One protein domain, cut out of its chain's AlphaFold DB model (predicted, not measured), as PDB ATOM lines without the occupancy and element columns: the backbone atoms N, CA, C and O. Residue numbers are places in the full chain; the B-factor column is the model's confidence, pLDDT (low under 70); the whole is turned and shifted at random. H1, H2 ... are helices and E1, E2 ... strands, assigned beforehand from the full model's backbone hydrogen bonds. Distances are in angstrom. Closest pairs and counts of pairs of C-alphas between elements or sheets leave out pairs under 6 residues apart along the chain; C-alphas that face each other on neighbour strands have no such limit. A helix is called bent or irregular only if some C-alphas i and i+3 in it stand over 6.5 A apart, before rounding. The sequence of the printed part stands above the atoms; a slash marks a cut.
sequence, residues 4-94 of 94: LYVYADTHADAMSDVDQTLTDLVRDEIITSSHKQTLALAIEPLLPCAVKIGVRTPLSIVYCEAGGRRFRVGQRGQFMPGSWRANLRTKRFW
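What this domain is: This is residues 4 to 94 of the 94 residues of an uncharacterized protein of Planctomycetaceae bacterium (UniProt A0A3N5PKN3). Picture a twisted sheet of five strands with a hairpin of two helices, H1 and H2, packed over one of its faces; H1 covers the E1 side, while H2 covers chiefly E3 and E4. The tail, residues 83 to 94, runs past the sheet on the side away from the helices. The 91 printed residues include two named helices and five named strands, in the order E1 H1 H2 E2 E3 E4 E5; the sheet's order is E1 E2 E3 E4 E5, antiparallel throughout, and the class is mixed, helices and strands. The whole is compact, with a radius of gyration of the C-alphas of 11.7 A and spans of 33 by 26 by 20 A.

How they stand to each other: Start at E1, residues 4 to 12, an edge strand. Next look at H1, residues 15 to 27, which is on the sheet at a height of 9.9 A and runs along the strands, at 13 degrees to E1 on the local plane. H2, residues 33 to 46, forms a helical hairpin with H1: they touch, closest at the C-alphas of Leu 22 and Lys 36, 5.8 A apart, at a shallow tilt of 17 degrees, opposite ways. H1 and H2 are on the same face, giving two layers, helices over one face of a sheet. Then E2, residues 49 to 56, is antiparallel to E1, with N 7 and O 53 2.9 A apart, within hydrogen-bond range. From E2 the meander E2 E3 E4 E5 runs on, each strand the antiparallel neighbour of the one before. E3, residues 61 to 66, has N 63 at 2.7 A from O 54 of E2. E4, residues 69 to 74, has N 73 at 2.8 A from O 62 of E3. E5, residues 79 to 81, the other edge strand, has N 80 at 2.8 A from O 72 of E4. The closest C-alphas of H2 and E4 are those of His 35 and Val 73, 6.1 A apart. Of the O i to N i+4 pairs, 8 of 9 in H1 and 8 of 10 in H2 are within hydrogen-bond range.

Where its parts are: Find C-alpha 4 at (116.414, 218.881, 185.324); from there E1 runs 21.8 A. H1 measures 18.1 A. H2 begins at C-alpha 33, (132.688, 219.505, 174.153), and measures 20.6 A; it is irregular, but only just, with C-alphas 42 and 45 6.7 A apart. E2 measures 22.9 A, E3 16.1 A, E4 16.5 A, and E5 6.5 A, ending at C-alpha 81, (114.845, 218.155, 166.860).

The domain as a whole: The C-alphas farthest apart are those of Ser 16 and Trp 94, 33.6 A. The printed part has no cut, and the six links between named elements are tight. Residues 82 to 94 have no named element; within them residues 86 to 87 pair with 92 to 93, antiparallel. Look for pLDDT under 70 at residues 57 to 59 and 83 to 94.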
ATOM      1  N   LEU A   4     116.013 217.897 186.332       74.25
ATOM      2  CA  LEU A   4     116.414 218.881 185.324       74.25
ATOM      3  C   LEU A   4     116.957 220.129 186.011       74.25
ATOM      4  O   LEU A   4     116.240 220.794 186.762       74.25
ATOM      5  N   TYR A   5     118.200 220.460 185.701       81.00
ATOM      6  CA  TYR A   5     118.866 221.659 186.188       81.00
ATOM      7  C   TYR A   5     118.980 222.652 185.040       81.00
ATOM      8  O   TYR A   5     119.489 222.296 183.982       81.00
ATOM      9  N   VAL A   6     118.448 223.861 185.230       84.75
ATOM     10  CA  VAL A   6     118.574 224.966 184.272       84.75
ATOM     11  C   VAL A   6     119.828 225.738 184.639       84.75
ATOM     12  O   VAL A   6     119.958 226.154 185.788       84.75
ATOM     13  N   TYR A   7     120.724 225.894 183.673       86.00
ATOM     14  CA  TYR A   7     122.012 226.557 183.859       86.00
ATOM     15  C   TYR A   7     122.120 227.874 183.092       86.00
ATOM     16  O   TYR A   7     122.902 228.734 183.475       86.00
ATOM     17  N   ALA A   8     121.315 228.047 182.043       86.88
ATOM     18  CA  ALA A   8     121.208 229.301 181.312       86.88
ATOM     19  C   ALA A   8     119.734 229.646 181.099       86.88
ATOM     20  O   ALA A   8     118.945 228.773 180.728       86.88
ATOM     21  N   ASP A   9     119.386 230.906 181.336       90.06
ATOM     22  CA  ASP A   9     118.101 231.526 181.010       90.06
ATOM     23  C   ASP A   9     118.369 233.015 180.768       90.06
ATOM     24  O   ASP A   9     118.366 233.817 181.700       90.06
ATOM     25  N   THR A  10     118.741 233.355 179.535       89.81
ATOM     26  CA  THR A  10     119.183 234.707 179.173       89.81
ATOM     27  C   THR A  10     118.720 235.090 177.775       89.81
ATOM     28  O   THR A  10     118.376 234.234 176.960       89.81
ATOM     29  N   HIS A  11     118.718 236.387 177.484       93.69
ATOM     30  CA  HIS A  11     118.719 236.875 176.109       93.69
ATOM     31  C   HIS A  11     120.160 236.900 175.595       93.69
ATOM     32  O   HIS A  11     121.065 237.237 176.359       93.69
ATOM     33  N   ALA A  12     120.366 236.506 174.343       93.50
ATOM     34  CA  ALA A  12     121.656 236.560 173.673       93.50
ATOM     35  C   ALA A  12     121.503 237.316 172.354       93.50
ATOM     36  O   ALA A  12     120.664 236.947 171.524       93.50
ATOM     37  N   ASP A  13     122.328 238.344 172.176       93.25
ATOM     38  CA  ASP A  13     122.363 239.150 170.957       93.25
ATOM     39  C   ASP A  13     123.381 238.578 169.966       93.25
ATOM     40  O   ASP A  13     123.164 238.599 168.754       93.25
ATOM     41  N   ALA A  14     124.470 238.007 170.490       94.69
ATOM     42  CA  ALA A  14     125.547 237.413 169.716       94.69
ATOM     43  C   ALA A  14     125.995 236.059 170.285       94.69
ATOM     44  O   ALA A  14     125.739 235.698 171.435       94.69
ATOM     45  N   MET A  15     126.710 235.288 169.460       94.38
ATOM     46  CA  MET A  15     127.180 233.959 169.859       94.38
ATOM     47  C   MET A  15     128.214 234.030 170.992       94.38
ATOM     48  O   MET A  15     128.311 233.094 171.780       94.38
ATOM     49  N   SER A  16     128.931 235.151 171.135       93.62
ATOM     50  CA  SER A  16     129.846 235.410 172.257       93.62
ATOM     51  C   SER A  16     129.159 235.334 173.622       93.62
ATOM     52  O   SER A  16     129.759 234.841 174.576       93.62
ATOM     53  N   ASP A  17     127.896 235.762 173.706       90.88
ATOM     54  CA  ASP A  17     127.128 235.790 174.957       90.88
ATOM     55  C   ASP A  17     126.809 234.361 175.426       90.88
ATOM     56  O   ASP A  17     126.822 234.034 176.616       90.88
ATOM     57  N   VAL A  18     126.558 233.478 174.458       92.31
ATOM     58  CA  VAL A  18     126.253 232.067 174.692       92.31
ATOM     59  C   VAL A  18     127.534 231.249 174.868       92.31
ATOM     60  O   VAL A  18     127.569 230.349 175.708       92.31
ATOM     61  N   ASP A  19     128.594 231.544 174.111       94.56
ATOM     62  CA  ASP A  19     129.816 230.733 174.082       94.56
ATOM     63  C   ASP A  19     130.542 230.711 175.430       94.56
ATOM     64  O   ASP A  19     130.999 229.646 175.855       94.56
ATOM     65  N   GLN A  20     130.582 231.841 176.144       92.31
ATOM     66  CA  GLN A  20     131.159 231.884 177.489       92.31
ATOM     67  C   GLN A  20     130.399 230.947 178.439       92.31
ATOM     68  O   GLN A  20     131.006 230.095 179.086       92.31
ATOM     69  N   THR A  21     129.065 231.014 178.427       92.12
ATOM     70  CA  THR A  21     128.208 230.134 179.235       92.12
ATOM     71  C   THR A  21     128.443 228.661 178.893       92.12
ATOM     72  O   THR A  21     128.623 227.833 179.781       92.12
ATOM     73  N   LEU A  22     128.486 228.303 177.605       93.62
ATOM     74  CA  LEU A  22     128.760 226.925 177.184       93.62
ATOM     75  C   LEU A  22     130.160 226.457 177.597       93.62
ATOM     76  O   LEU A  22     130.336 225.285 177.925       93.62
ATOM     77  N   THR A  23     131.145 227.353 177.574       95.00
ATOM     78  CA  THR A  23     132.519 227.066 177.999       95.00
ATOM     79  C   THR A  23     132.585 226.769 179.490       95.00
ATOM     80  O   THR A  23     133.206 225.778 179.875       95.00
ATOM     81  N   ASP A  24     131.891 227.552 180.318       93.31
ATOM     82  CA  ASP A  24     131.798 227.299 181.756       93.31
ATOM     83  C   ASP A  24     131.118 225.946 182.043       93.31
ATOM     84  O   ASP A  24     131.626 225.160 182.838       93.31
ATOM     85  N   LEU A  25     130.057 225.588 181.308       91.38
ATOM     86  CA  LEU A  25     129.399 224.278 181.458       91.38
ATOM     87  C   LEU A  25     130.274 223.087 181.047       91.38
ATOM     88  O   LEU A  25     130.096 221.992 181.581       91.38
ATOM     89  N   VAL A  26     131.180 223.268 180.082       92.94
ATOM     90  CA  VAL A  26     132.173 222.240 179.733       92.94
ATOM     91  C   VAL A  26     133.234 222.135 180.825       92.94
ATOM     92  O   VAL A  26     133.583 221.021 181.212       92.94
ATOM     93  N   ARG A  27     133.729 223.272 181.335       93.31
ATOM     94  CA  ARG A  27     134.725 223.315 182.416       93.31
ATOM     95  C   ARG A  27     134.218 222.625 183.680       93.31
ATOM     96  O   ARG A  27     134.975 221.902 184.315       93.31
ATOM     97  N   ASP A  28     132.946 222.819 184.002       90.62
ATOM     98  CA  ASP A  28     132.310 222.260 185.195       90.62
ATOM     99  C   ASP A  28     131.790 220.818 184.968       90.62
ATOM    100  O   ASP A  28     131.042 220.286 185.786       90.62
ATOM    101  N   GLU A  29     132.149 220.187 183.840       88.56
ATOM    102  CA  GLU A  29     131.774 218.816 183.452       88.56
ATOM    103  C   GLU A  29     130.250 218.562 183.377       88.56
ATOM    104  O   GLU A  29     129.772 217.424 183.384       88.56
ATOM    105  N   ILE A  30     129.459 219.629 183.243       88.62
ATOM    106  CA  ILE A  30     127.997 219.574 183.120       88.62
ATOM    107  C   ILE A  30     127.587 219.141 181.706       88.62
ATOM    108  O   ILE A  30     126.578 218.455 181.512       88.62
ATOM    109  N   ILE A  31     128.358 219.542 180.694       90.62
ATOM    110  CA  ILE A  31     128.188 219.111 179.305       90.62
ATOM    111  C   ILE A  31     129.540 218.725 178.699       90.62
ATOM    112  O   ILE A  31     130.593 219.122 179.177       90.62
ATOM    113  N   THR A  32     129.518 217.965 177.606       92.19
ATOM    114  CA  THR A  32     130.744 217.610 176.876       92.19
ATOM    115  C   THR A  32     131.064 218.645 175.798       92.19
ATOM    116  O   THR A  32     130.171 219.359 175.332       92.19
ATOM    117  N   SER A  33     132.301 218.658 175.294       92.94
ATOM    118  CA  SER A  33     132.688 219.505 174.153       92.94
ATOM    119  C   SER A  33     131.827 219.247 172.909       92.94
ATOM    120  O   SER A  33     131.465 220.182 172.202       92.94
ATOM    121  N   SER A  34     131.421 217.991 172.682       93.56
ATOM    122  CA  SER A  34     130.491 217.644 171.598       93.56
ATOM    123  C   SER A  34     129.101 218.256 171.799       93.56
ATOM    124  O   SER A  34     128.474 218.692 170.838       93.56
ATOM    125  N   HIS A  35     128.628 218.360 173.047       93.38
ATOM    126  CA  HIS A  35     127.380 219.060 173.340       93.38
ATOM    127  C   HIS A  35     127.517 220.559 173.080       93.38
ATOM    128  O   HIS A  35     126.637 221.131 172.442       93.38
ATOM    129  N   LYS A  36     128.622 221.177 173.528       94.75
ATOM    130  CA  LYS A  36     128.920 222.592 173.263       94.75
ATOM    131  C   LYS A  36     128.863 222.888 171.764       94.75
ATOM    132  O   LYS A  36     128.156 223.805 171.362       94.75
ATOM    133  N   GLN A  37     129.557 222.098 170.944       95.62
ATOM    134  CA  GLN A  37     129.620 222.326 169.500       95.62
ATOM    135  C   GLN A  37     128.235 222.237 168.844       95.62
ATOM    136  O   GLN A  37     127.853 223.127 168.088       95.62
ATOM    137  N   THR A  38     127.449 221.211 169.175       95.50
ATOM    138  CA  THR A  38     126.094 221.061 168.627       95.50
ATOM    139  C   THR A  38     125.146 222.167 169.098       95.50
ATOM    140  O   THR A  38     124.310 222.616 168.320       95.50
ATOM    141  N   LEU A  39     125.265 222.623 170.352       94.69
ATOM    142  CA  LEU A  39     124.484 223.754 170.861       94.69
ATOM    143  C   LEU A  39     124.830 225.041 170.114       94.69
ATOM    144  O   LEU A  39     123.920 225.710 169.642       94.69
ATOM    145  N   ALA A  40     126.119 225.351 169.961       95.62
ATOM    146  CA  ALA A  40     126.571 226.539 169.245       95.62
ATOM    147  C   ALA A  40     126.024 226.570 167.809       95.62
ATOM    148  O   ALA A  40     125.329 227.514 167.446       95.62
ATOM    149  N   LEU A  41     126.207 225.482 167.051       95.56
ATOM    150  CA  LEU A  41     125.708 225.358 165.673       95.56
ATOM    151  C   LEU A  41     124.179 225.478 165.564       95.56
ATOM    152  O   LEU A  41     123.657 225.917 164.543       95.56
ATOM    153  N   ALA A  42     123.443 225.050 166.592       94.12
ATOM    154  CA  ALA A  42     121.985 225.110 166.598       94.12
ATOM    155  C   ALA A  42     121.427 226.473 167.043       94.12
ATOM    156  O   ALA A  42     120.334 226.837 166.607       94.12
ATOM    157  N   ILE A  43     122.137 227.192 167.921       94.81
ATOM    158  CA  ILE A  43     121.714 228.481 168.490       94.81
ATOM    159  C   ILE A  43     122.117 229.643 167.585       94.81
ATOM    160  O   ILE A  43     121.300 230.530 167.374       94.81
ATOM    161  N   GLU A  44     123.332 229.623 167.032       95.44
ATOM    162  CA  GLU A  44     123.892 230.695 166.200       95.44
ATOM    163  C   GLU A  44     122.919 231.245 165.134       95.44
ATOM    164  O   GLU A  44     122.700 232.456 165.121       95.44
ATOM    165  N   PRO A  45     122.239 230.423 164.305       95.06
ATOM    166  CA  PRO A  45     121.321 230.937 163.282       95.06
ATOM    167  C   PRO A  45     119.995 231.494 163.832       95.06
ATOM    168  O   PRO A  45     119.165 231.958 163.054       95.06
ATOM    169  N   LEU A  46     119.743 231.383 165.139       93.88
ATOM    170  CA  LEU A  46     118.517 231.850 165.799       93.88
ATOM    171  C   LEU A  46     118.716 233.173 166.539       93.88
ATOM    172  O   LEU A  46     117.740 233.743 167.022       93.88
ATOM    173  N   LEU A  47     119.958 233.635 166.671       93.25
ATOM    174  CA  LEU A  47     120.271 234.897 167.324       93.25
ATOM    175  C   LEU A  47     119.812 236.088 166.461       93.25
ATOM    176  O   LEU A  47     119.853 235.999 165.231       93.25
ATOM    177  N   PRO A  48     119.394 237.208 167.076       95.56
ATOM    178  CA  PRO A  48     119.273 237.442 168.520       95.56
ATOM    179  C   PRO A  48     118.013 236.783 169.107       95.56
ATOM    180  O   PRO A  48     116.919 236.885 168.545       95.56
ATOM    181  N   CYS A  49     118.136 236.084 170.242       94.06
ATOM    182  CA  CYS A  49     116.982 235.435 170.870       94.06
ATOM    183  C   CYS A  49     117.148 235.126 172.364       94.06
ATOM    184  O   CYS A  49     118.236 235.137 172.930       94.06
ATOM    185  N   ALA A  50     116.029 234.792 173.016       92.69
ATOM    186  CA  ALA A  50     116.055 234.179 174.341       92.69
ATOM    187  C   ALA A  50     116.536 232.723 174.247       92.69
ATOM    188  O   ALA A  50     115.986 231.946 173.461       92.69
ATOM    189  N   VAL A  51     117.513 232.365 175.081       92.56
ATOM    190  CA  VAL A  51     118.160 231.053 175.155       92.56
ATOM    191  C   VAL A  51     118.022 230.483 176.565       92.56
ATOM    192  O   VAL A  51     118.374 231.116 177.560       92.56
ATOM    193  N   LYS A  52     117.543 229.242 176.648       92.25
ATOM    194  CA  LYS A  52     117.456 228.454 177.879       92.25
ATOM    195  C   LYS A  52     118.134 227.114 177.698       92.25
ATOM    196  O   LYS A  52     117.792 226.381 176.771       92.25
ATOM    197  N   ILE A  53     119.024 226.756 178.617       90.31
ATOM    198  CA  ILE A  53     119.764 225.490 178.589       90.31
ATOM    199  C   ILE A  53     119.562 224.762 179.912       90.31
ATOM    200  O   ILE A  53     119.796 225.315 180.989       90.31
ATOM    201  N   GLY A  54     119.147 223.499 179.834       89.44
ATOM    202  CA  GLY A  54     119.032 222.626 180.991       89.44
ATOM    203  C   GLY A  54     119.575 221.226 180.740       89.44
ATOM    204  O   GLY A  54     119.544 220.727 179.621       89.44
ATOM    205  N   VAL A  55     120.053 220.562 181.788       86.50
ATOM    206  CA  VAL A  55     120.631 219.212 181.708       86.50
ATOM    207  C   VAL A  55     119.872 218.252 182.617       86.50
ATOM    208  O   VAL A  55     119.588 218.564 183.776       86.50
ATOM    209  N   ARG A  56     119.529 217.074 182.080       79.50
ATOM    210  CA  ARG A  56     118.914 215.983 182.846       79.50
ATOM    211  C   ARG A  56     119.990 215.074 183.426       79.50
ATOM    212  O   ARG A  56     120.811 214.541 182.681       79.50
ATOM    213  N   THR A  57     119.927 214.828 184.731       69.19
ATOM    214  CA  THR A  57     120.819 213.878 185.405       69.19
ATOM    215  C   THR A  57     120.244 212.446 185.435       69.19
ATOM    216  O   THR A  57     119.027 212.276 185.593       69.19
ATOM    217  N   PRO A  58     121.098 211.405 185.306       60.56
ATOM    218  CA  PRO A  58     122.526 211.496 184.982       60.56
ATOM    219  C   PRO A  58     122.777 211.854 183.496       60.56
ATOM    220  O   PRO A  58     122.073 211.392 182.595       60.56
ATOM    221  N   LEU A  59     123.780 212.725 183.320       63.28
ATOM    222  CA  LEU A  59     124.317 213.471 182.162       63.28
ATOM    223  C   LEU A  59     124.197 212.814 180.769       63.28
ATOM    224  O   LEU A  59     125.190 212.447 180.146       63.28
ATOM    225  N   SER A  60     122.987 212.671 180.236       72.81
ATOM    226  CA  SER A  60     122.773 212.006 178.934       72.81
ATOM    227  C   SER A  60     122.125 212.896 177.882       72.81
ATOM    228  O   SER A  60     122.242 212.610 176.690       72.81
ATOM    229  N   ILE A  61     121.426 213.951 178.304       85.94
ATOM    230  CA  ILE A  61     120.635 214.796 177.412       85.94
ATOM    231  C   ILE A  61     120.669 216.245 177.904       85.94
ATOM    232  O   ILE A  61     120.245 216.544 179.026       85.94
ATOM    233  N   VAL A  62     121.121 217.135 177.027       89.81
ATOM    234  CA  VAL A  62     120.993 218.587 177.157       89.81
ATOM    235  C   VAL A  62     119.727 219.035 176.440       89.81
ATOM    236  O   VAL A  62     119.418 218.580 175.341       89.81
ATOM    237  N   TYR A  63     118.983 219.925 177.072       89.50
ATOM    238  CA  TYR A  63     117.737 220.495 176.597       89.50
ATOM    239  C   TYR A  63     117.977 221.973 176.313       89.50
ATOM    240  O   TYR A  63     118.396 222.693 177.215       89.50
ATOM    241  N   CYS A  64     117.692 222.426 175.093       91.06
ATOM    242  CA  CYS A  64     117.787 223.827 174.717       91.06
ATOM    243  C   CYS A  64     116.444 224.359 174.193       91.06
ATOM    244  O   CYS A  64     115.753 223.680 173.428       91.06
ATOM    245  N   GLU A  65     116.085 225.576 174.599       92.12
ATOM    246  CA  GLU A  65     115.053 226.403 173.972       92.12
ATOM    247  C   GLU A  65     115.708 227.706 173.503       92.12
ATOM    248  O   GLU A  65     116.256 228.427 174.326       92.12
ATOM    249  N   ALA A  66     115.684 227.989 172.203       91.69
ATOM    250  CA  ALA A  66     116.267 229.192 171.611       91.69
ATOM    251  C   ALA A  66     115.272 229.797 170.615       91.69
ATOM    252  O   ALA A  66     114.793 229.094 169.724       91.69
ATOM    253  N   GLY A  67     114.884 231.062 170.798       88.06
ATOM    254  CA  GLY A  67     113.938 231.744 169.897       88.06
ATOM    255  C   GLY A  67     112.585 231.031 169.753       88.06
ATOM    256  O   GLY A  67     111.988 231.024 168.682       88.06
ATOM    257  N   GLY A  68     112.126 230.347 170.808       85.75
ATOM    258  CA  GLY A  68     110.912 229.517 170.796       85.75
ATOM    259  C   GLY A  68     111.089 228.113 170.194       85.75
ATOM    260  O   GLY A  68     110.198 227.269 170.327       85.75
ATOM    261  N   ARG A  69     112.243 227.808 169.590       89.12
ATOM    262  CA  ARG A  69     112.580 226.475 169.075       89.12
ATOM    263  C   ARG A  69     113.153 225.603 170.186       89.12
ATOM    264  O   ARG A  69     114.061 226.014 170.898       89.12
ATOM    265  N   ARG A  70     112.662 224.366 170.303       90.06
ATOM    266  CA  ARG A  70     113.121 223.365 171.285       90.06
ATOM    267  C   ARG A  70     113.870 222.225 170.587       90.06
ATOM    268  O   ARG A  70     113.377 221.712 169.579       90.06
ATOM    269  N   PHE A  71     115.052 221.852 171.085       90.81
ATOM    270  CA  PHE A  71     115.903 220.797 170.499       90.81
ATOM    271  C   PHE A  71     116.967 220.265 171.477       90.81
ATOM    272  O   PHE A  71     117.570 221.039 172.221       90.81
ATOM    273  N   ARG A  72     117.177 218.938 171.525       90.81
ATOM    274  CA  ARG A  72     118.027 218.284 172.533       90.81
ATOM    275  C   ARG A  72     119.359 218.001 171.901       90.81
ATOM    276  O   ARG A  72     119.443 217.753 170.699       90.81
ATOM    277  N   VAL A  73     120.354 217.896 172.758       91.56
ATOM    278  CA  VAL A  73     121.623 217.299 172.405       91.56
ATOM    279  C   VAL A  73     121.818 216.068 173.273       91.56
ATOM    280  O   VAL A  73     121.852 216.154 174.498       91.56
ATOM    281  N   GLY A  74     121.827 214.908 172.629       88.81
ATOM    282  CA  GLY A  74     122.065 213.623 173.269       88.81
ATOM    283  C   GLY A  74     123.552 213.350 173.408       88.81
ATOM    284  O   GLY A  74     124.390 214.164 173.018       88.81
ATOM    285  N   GLN A  75     123.866 212.158 173.908       83.81
ATOM    286  CA  GLN A  75     125.239 211.676 174.007       83.81
ATOM    287  C   GLN A  75     126.003 211.856 172.687       83.81
ATOM    288  O   GLN A  75     125.444 211.708 171.598       83.81
ATOM    289  N   ARG A  76     127.302 212.158 172.801       84.88
ATOM    290  CA  ARG A  76     128.210 212.401 171.664       84.88
ATOM    291  C   ARG A  76     127.789 213.564 170.750       84.88
ATOM    292  O   ARG A  76     128.181 213.591 169.590       84.88
ATOM    293  N   GLY A  77     126.988 214.512 171.242       85.88
ATOM    294  CA  GLY A  77     126.605 215.690 170.459       85.88
ATOM    295  C   GLY A  77     125.474 215.434 169.462       85.88
ATOM    296  O   GLY A  77     125.272 216.242 168.559       85.88
ATOM    297  N   GLN A  78     124.716 214.342 169.600       89.88
ATOM    298  CA  GLN A  78     123.622 214.035 168.676       89.88
ATOM    299  C   GLN A  78     122.505 215.081 168.774       89.88
ATOM    300  O   GLN A  78     121.808 215.169 169.788       89.88
ATOM    301  N   PHE A  79     122.295 215.841 167.700       91.25
ATOM    302  CA  PHE A  79     121.180 216.777 167.594       91.25
ATOM    303  C   PHE A  79     119.851 216.027 167.444       91.25
ATOM    304  O   PHE A  79     119.694 215.180 166.567       91.25
ATOM    305  N   MET A  80     118.877 216.358 168.288       89.25
ATOM    306  CA  MET A  80     117.536 215.778 168.262       89.25
ATOM    307  C   MET A  80     116.489 216.898 168.187       89.25
ATOM    308  O   MET A  80     116.230 217.559 169.203       89.25
ATOM    309  N   PRO A  81     115.871 217.130 167.015       84.19
ATOM    310  CA  PRO A  81     114.845 218.155 166.860       84.19
ATOM    311  C   PRO A  81     113.553 217.784 167.606       84.19
ATOM    312  O   PRO A  81     113.231 216.606 167.765       84.19
ATOM    313  N   GLY A  82     112.778 218.790 168.019       75.00
ATOM    314  CA  GLY A  82     111.382 218.615 168.428       75.00
ATOM    315  C   GLY A  82     111.045 219.084 169.844       75.00
ATOM    316  O   GLY A  82     111.900 219.217 170.722       75.00
ATOM    317  N   SER A  83     109.748 219.315 170.060       58.22
ATOM    318  CA  SER A  83     109.165 219.754 171.325       58.22
ATOM    319  C   SER A  83     109.083 218.600 172.325       58.22
ATOM    320  O   SER A  83     108.264 217.692 172.230       58.22
ATOM    321  N   TRP A  84     109.930 218.636 173.345       64.12
ATOM    322  CA  TRP A  84     109.705 217.830 174.544       64.12
ATOM    323  C   TRP A  84     108.580 218.413 175.393       64.12
ATOM    324  O   TRP A  84     108.409 219.629 175.490       64.12
ATOM    325  N   ARG A  85     107.904 217.533 176.135       54.69
ATOM    326  CA  ARG A  85     107.033 217.887 177.263       54.69
ATOM    327  C   ARG A  85     107.824 218.096 178.566       54.69
ATOM    328  O   ARG A  85     107.315 217.858 179.655       54.69
ATOM    329  N   ALA A  86     109.080 218.539 178.482       53.59
ATOM    330  CA  ALA A  86     109.800 219.013 179.660       53.59
ATOM    331  C   ALA A  86     109.339 220.443 179.942       53.59
ATOM    332  O   ALA A  86     109.633 221.365 179.179       53.59
ATOM    333  N   ASN A  87     108.579 220.627 181.017       56.50
ATOM    334  CA  ASN A  87     108.239 221.967 181.461       56.50
ATOM    335  C   ASN A  87     109.477 222.558 182.152       56.50
ATOM    336  O   ASN A  87     109.749 222.276 183.320       56.50
ATOM    337  N   LEU A  88     110.234 223.368 181.404       53.06
ATOM    338  CA  LEU A  88     111.444 224.051 181.879       53.06
ATOM    339  C   LEU A  88     111.154 225.013 183.043       53.06
ATOM    340  O   LEU A  88     112.042 225.293 183.840       53.06
ATOM    341  N   ARG A  89     109.898 225.455 183.192       51.78
ATOM    342  CA  ARG A  89     109.433 226.293 184.303       51.78
ATOM    343  C   ARG A  89     109.228 225.491 185.593       51.78
ATOM    344  O   ARG A  89     109.442 226.023 186.674       51.78
ATOM    345  N   THR A  90     108.831 224.217 185.498       52.12
ATOM    346  CA  THR A  90     108.531 223.360 186.666       52.12
ATOM    347  C   THR A  90     109.566 222.261 186.924       52.12
ATOM    348  O   THR A  90     109.382 221.481 187.854       52.12
ATOM    349  N   LYS A  91     110.626 222.156 186.107       50.25
ATOM    350  CA  LYS A  91     111.713 221.161 186.232       50.25
ATOM    351  C   LYS A  91     111.233 219.690 186.297       50.25
ATOM    352  O   LYS A  91     111.892 218.851 186.906       50.25
ATOM    353  N   ARG A  92     110.082 219.358 185.686       41.09
ATOM    354  CA  ARG A  92     109.470 218.004 185.692       41.09
ATOM    355  C   ARG A  92     109.341 217.426 184.277       41.09
ATOM    356  O   ARG A  92     109.129 218.176 183.323       41.09
ATOM    357  N   PHE A  93     109.441 216.098 184.171       51.12
ATOM    358  CA  PHE A  93     109.252 215.322 182.937       51.12
ATOM    359  C   PHE A  93     107.935 214.530 182.991       51.12
ATOM    360  O   PHE A  93     107.652 213.924 184.024       51.12
ATOM    361  N   TRP A  94     107.196 214.511 181.876       46.50
ATOM    362  CA  TRP A  94     106.118 213.566 181.559       46.50
ATOM    363  C   TRP A  94     106.336 213.045 180.140       46.50
ATOM    364  O   TRP A  94     106.704 213.877 179.274       46.50
TER     365      TRP A  94